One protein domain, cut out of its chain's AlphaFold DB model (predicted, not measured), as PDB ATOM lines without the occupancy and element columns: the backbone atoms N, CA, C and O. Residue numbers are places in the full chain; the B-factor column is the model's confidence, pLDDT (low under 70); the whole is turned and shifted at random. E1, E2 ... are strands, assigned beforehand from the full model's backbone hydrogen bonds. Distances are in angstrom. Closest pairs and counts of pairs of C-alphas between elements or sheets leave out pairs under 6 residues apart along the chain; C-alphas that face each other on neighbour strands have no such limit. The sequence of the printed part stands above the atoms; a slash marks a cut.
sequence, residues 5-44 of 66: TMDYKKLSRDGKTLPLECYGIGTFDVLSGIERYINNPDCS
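AT A GLANCE: This is residues 5 to 44 of the 66 residues of an uncharacterized protein of Pantoea sp. SM3 (UniProt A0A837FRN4). This is a small piece with little regular structure: a two-stranded hairpin, E1 and E2, with its turn at one end of the long axis, and loops of residues 7 to 17 and 31 to 44 gathered towards the other. Residues 5 to 6 pair beside E1, antiparallel to its residues 20 to 21. The printed part has 40 residues, 10 of them in the two named strands, E1 then E2, an antiparallel sheet; the class is all strand, with no named helix. It is elongated, 32 by 20 by 16 A, and only just compact, close to loose, with a radius of gyration of the C-alphas of 10.2 A.

HOW THE PARTS SIT: E1, residues 18 to 22, and E2, residues 26 to 30, form a hairpin with a tight link. Their directions differ by 150 degrees. C-alphas 21 and 27 face each other at 4.4 A. N 20 and O 28 are within hydrogen-bond range at 2.8 A.

IN THESE COORDINATES: E1 begins at C-alpha 18 (30.376, 50.228, 28.182) and spans 12.8 A. E2 spans 12.6 A, ending at C-alpha 30 (26.846, 52.341, 25.077).

THE WHOLE: The C-alphas farthest apart, of Gly 24 and Arg 36, are 32.0 A apart. The printed part has no cut, and no printed residue is under 70 in pLDDT.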
ATOM      1  N   THR A   5      25.809  40.913  24.280       92.56
ATOM      2  CA  THR A   5      26.255  40.796  25.669       92.56
ATOM      3  C   THR A   5      26.968  42.055  26.113       92.56
ATOM      4  O   THR A   5      27.645  42.716  25.326       92.56
ATOM      5  N   MET A   6      26.843  42.357  27.399       90.69
ATOM      6  CA  MET A   6      27.479  43.504  28.023       90.69
ATOM      7  C   MET A   6      28.115  43.055  29.332       90.69
ATOM      8  O   MET A   6      27.444  42.474  30.186       90.69
ATOM      9  N   ASP A   7      29.415  43.294  29.472       92.19
ATOM     10  CA  ASP A   7      30.173  42.962  30.675       92.19
ATOM     11  C   ASP A   7      30.523  44.246  31.422       92.19
ATOM     12  O   ASP A   7      31.430  44.972  31.021       92.19
ATOM     13  N   TYR A   8      29.833  44.499  32.536       90.12
ATOM     14  CA  TYR A   8      30.038  45.675  33.389       90.12
ATOM     15  C   TYR A   8      31.453  45.767  33.991       90.12
ATOM     16  O   TYR A   8      31.840  46.828  34.476       90.12
ATOM     17  N   LYS A   9      32.277  44.710  33.909       92.69
ATOM     18  CA  LYS A   9      33.710  44.782  34.251       92.69
ATOM     19  C   LYS A   9      34.542  45.537  33.213       92.69
ATOM     20  O   LYS A   9      35.652  45.956  33.529       92.69
ATOM     21  N   LYS A  10      34.027  45.716  31.992       93.94
ATOM     22  CA  LYS A  10      34.670  46.470  30.901       93.94
ATOM     23  C   LYS A  10      34.281  47.952  30.892       93.94
ATOM     24  O   LYS A  10      34.450  48.620  29.875       93.94
ATOM     25  N   LEU A  11      33.740  48.456  32.001       92.50
ATOM     26  CA  LEU A  11      33.377  49.861  32.144       92.50
ATOM     27  C   LEU A  11      34.601  50.755  31.917       92.50
ATOM     28  O   LEU A  11      35.693  50.483  32.427       92.50
ATOM     29  N   SER A  12      34.415  51.828  31.152       92.75
ATOM     30  CA  SER A  12      35.460  52.823  30.940       92.75
ATOM     31  C   SER A  12      35.917  53.436  32.266       92.75
ATOM     32  O   SER A  12      35.189  53.479  33.258       92.75
ATOM     33  N   ARG A  13      37.145  53.963  32.286       91.06
ATOM     34  CA  ARG A  13      37.739  54.540  33.502       91.06
ATOM     35  C   ARG A  13      36.936  55.718  34.072       91.06
ATOM     36  O   ARG A  13      37.007  55.970  35.269       91.06
ATOM     37  N   ASP A  14      36.203  56.437  33.227       90.06
ATOM     38  CA  ASP A  14      35.312  57.536  33.613       90.06
ATOM     39  C   ASP A  14      33.865  57.090  33.898       90.06
ATOM     40  O   ASP A  14      33.028  57.925  34.235       90.06
ATOM     41  N   GLY A  15      33.562  55.793  33.774       88.31
ATOM     42  CA  GLY A  15      32.252  55.209  34.062       88.31
ATOM     43  C   GLY A  15      31.188  55.427  32.982       88.31
ATOM     44  O   GLY A  15      30.054  54.981  33.143       88.31
ATOM     45  N   LYS A  16      31.513  56.125  31.891       88.50
ATOM     46  CA  LYS A  16      30.516  56.606  30.922       88.50
ATOM     47  C   LYS A  16      30.247  55.645  29.776       88.50
ATOM     48  O   LYS A  16      29.143  55.649  29.242       88.50
ATOM     49  N   THR A  17      31.205  54.804  29.423       91.19
ATOM     50  CA  THR A  17      31.093  53.955  28.240       91.19
ATOM     51  C   THR A  17      31.219  52.493  28.617       91.19
ATOM     52  O   THR A  17      32.080  52.114  29.415       91.19
ATOM     53  N   LEU A  18      30.362  51.670  28.017       92.62
ATOM     54  CA  LEU A  18      30.376  50.228  28.182       92.62
ATOM     55  C   LEU A  18      30.180  49.546  26.816       92.62
ATOM     56  O   LEU A  18      29.256  49.922  26.092       92.62
ATOM     57  N   PRO A  19      31.024  48.572  26.429       93.38
ATOM     58  CA  PRO A  19      30.894  47.917  25.136       93.38
ATOM     59  C   PRO A  19      29.717  46.934  25.138       93.38
ATOM     60  O   PRO A  19      29.659  46.005  25.950       93.38
ATOM     61  N   LEU A  20      28.800  47.118  24.190       91.88
ATOM     62  CA  LEU A  20      27.768  46.154  23.826       91.88
ATOM     63  C   LEU A  20      28.270  45.318  22.650       91.88
ATOM     64  O   LEU A  20      28.373  45.797  21.519       91.88
ATOM     65  N   GLU A  21      28.589  44.062  22.924       93.75
ATOM     66  CA  GLU A  21      29.134  43.127  21.946       93.75
ATOM     67  C   GLU A  21      27.987  42.329  21.325       93.75
ATOM     68  O   GLU A  21      27.382  41.494  21.992       93.75
ATOM     69  N   CYS A  22      27.679  42.572  20.051       92.38
ATOM     70  CA  CYS A  22      26.650  41.859  19.299       92.38
ATOM     71  C   CYS A  22      27.305  40.880  18.319       92.38
ATOM     72  O   CYS A  22      27.863  41.281  17.292       92.38
ATOM     73  N   TYR A  23      27.234  39.582  18.625       91.44
ATOM     74  CA  TYR A  23      27.951  38.544  17.880       91.44
ATOM     75  C   TYR A  23      27.577  38.554  16.392       91.44
ATOM     76  O   TYR A  23      26.405  38.423  16.045       91.44
ATOM     77  N   GLY A  24      28.562  38.718  15.504       90.94
ATOM     78  CA  GLY A  24      28.352  38.788  14.052       90.94
ATOM     79  C   GLY A  24      27.813  40.124  13.516       90.94
ATOM     80  O   GLY A  24      27.584  40.214  12.315       90.94
ATOM     81  N   ILE A  25      27.617  41.141  14.368       90.94
ATOM     82  CA  ILE A  25      27.280  42.520  13.956       90.94
ATOM     83  C   ILE A  25      28.451  43.461  14.248       90.94
ATOM     84  O   ILE A  25      28.868  44.214  13.375       90.94
ATOM     85  N   GLY A  26      28.992  43.407  15.466       91.25
ATOM     86  CA  GLY A  26      30.065  44.293  15.908       91.25
ATOM     87  C   GLY A  26      29.960  44.647  17.387       91.25
ATOM     88  O   GLY A  26      29.162  44.067  18.127       91.25
ATOM     89  N   THR A  27      30.773  45.615  17.801       92.88
ATOM     90  CA  THR A  27      30.788  46.152  19.163       92.88
ATOM     91  C   THR A  27      30.425  47.626  19.122       92.88
ATOM     92  O   THR A  27      30.964  48.372  18.304       92.88
ATOM     93  N   PHE A  28      29.523  48.036  20.008       89.19
ATOM     94  CA  PHE A  28      29.009  49.398  20.078       89.19
ATOM     95  C   PHE A  28      29.259  49.987  21.461       89.19
ATOM     96  O   PHE A  28      28.983  49.340  22.471       89.19
ATOM     97  N   ASP A  29      29.736  51.224  21.506       89.88
ATOM     98  CA  ASP A  29      29.878  51.968  22.753       89.88
ATOM     99  C   ASP A  29      28.501  52.429  23.244       89.88
ATOM    100  O   ASP A  29      27.797  53.175  22.559       89.88
ATOM    101  N   VAL A  30      28.117  51.988  24.442       87.88
ATOM    102  CA  VAL A  30      26.846  52.341  25.077       87.88
ATOM    103  C   VAL A  30      27.082  53.311  26.228       87.88
ATOM    104  O   VAL A  30      27.902  53.074  27.114       87.88
ATOM    105  N   LEU A  31      26.297  54.387  26.221       88.88
ATOM    106  CA  LEU A  31      26.053  55.259  27.363       88.88
ATOM    107  C   LEU A  31      24.561  55.155  27.680       88.88
ATOM    108  O   LEU A  31      23.725  55.607  26.896       88.88
ATOM    109  N   SER A  32      24.226  54.538  28.809       89.00
ATOM    110  CA  SER A  32      22.839  54.360  29.239       89.00
ATOM    111  C   SER A  32      22.653  54.873  30.656       89.00
ATOM    112  O   SER A  32      23.525  54.678  31.494       89.00
ATOM    113  N   GLY A  33      21.523  55.519  30.926       91.44
ATOM    114  CA  GLY A  33      21.218  56.111  32.223       91.44
ATOM    115  C   GLY A  33      21.603  57.587  32.368       91.44
ATOM    116  O   GLY A  33      22.261  58.165  31.504       91.44
ATOM    117  N   ILE A  34      21.180  58.206  33.473       92.44
ATOM    118  CA  ILE A  34      21.516  59.592  33.842       92.44
ATOM    119  C   ILE A  34      22.198  59.655  35.211       92.44
ATOM    120  O   ILE A  34      21.861  58.894  36.117       92.44
ATOM    121  N   GLU A  35      23.143  60.585  35.368       90.00
ATOM    122  CA  GLU A  35      23.862  60.842  36.626       90.00
ATOM    123  C   GLU A  35      24.376  59.550  37.299       90.00
ATOM    124  O   GLU A  35      25.154  58.802  36.711       90.00
ATOM    125  N   ARG A  36      23.922  59.260  38.527       88.75
ATOM    126  CA  ARG A  36      24.310  58.077  39.313       88.75
ATOM    127  C   ARG A  36      23.809  56.743  38.750       88.75
ATOM    128  O   ARG A  36      24.196  55.695  39.259       88.75
ATOM    129  N   TYR A  37      22.919  56.775  37.760       92.19
ATOM    130  CA  TYR A  37      22.378  55.583  37.106       92.19
ATOM    131  C   TYR A  37      23.097  55.243  35.803       92.19
ATOM    132  O   TYR A  37      22.739  54.247  35.172       92.19
ATOM    133  N   ILE A  38      24.082  56.054  35.393       92.12
ATOM    134  CA  ILE A  38      24.875  55.767  34.201       92.12
ATOM    135  C   ILE A  38      25.534  54.395  34.357       92.12
ATOM    136  O   ILE A  38      26.296  54.177  35.297       92.12
ATOM    137  N   ASN A  39      25.213  53.482  33.438       91.69
ATOM    138  CA  ASN A  39      25.743  52.121  33.358       91.69
ATOM    139  C   ASN A  39      25.726  51.371  34.705       91.69
ATOM    140  O   ASN A  39      26.637  50.599  35.005       91.69
ATOM    141  N   ASN A  40      24.692  51.595  35.521       91.56
ATOM    142  CA  ASN A  40      24.488  50.874  36.772       91.56
ATOM    143  C   ASN A  40      23.460  49.738  36.576       91.56
ATOM    144  O   ASN A  40      22.261  50.030  36.490       91.56
ATOM    145  N   PRO A  41      23.892  48.461  36.530       89.31
ATOM    146  CA  PRO A  41      22.995  47.333  36.288       89.31
ATOM    147  C   PRO A  41      22.004  47.114  37.433       89.31
ATOM    148  O   PRO A  41      20.891  46.657  37.190       89.31
ATOM    149  N   ASP A  42      22.358  47.502  38.661       91.75
ATOM    150  CA  ASP A  42      21.499  47.345  39.841       91.75
ATOM    151  C   ASP A  42      20.304  48.313  39.831       91.75
ATOM    152  O   ASP A  42      19.420  48.227  40.679       91.75
ATOM    153  N   CYS A  43      20.287  49.257  38.887       92.12
ATOM    154  CA  CYS A  43      19.233  50.253  38.722       92.12
ATOM    155  C   CYS A  43      18.476  50.109  37.396       92.12
ATOM    156  O   CYS A  43      17.716  51.011  37.056       92.12
ATOM    157  N   SER A  44      18.664  49.029  36.624       90.62
ATOM    158  CA  SER A  44      18.050  48.886  35.291       90.62
ATOM    159  C   SER A  44      16.513  48.825  35.305       90.62
ATOM    160  O   SER A  44      15.874  48.927  34.262       90.62
TER     161      SER A  44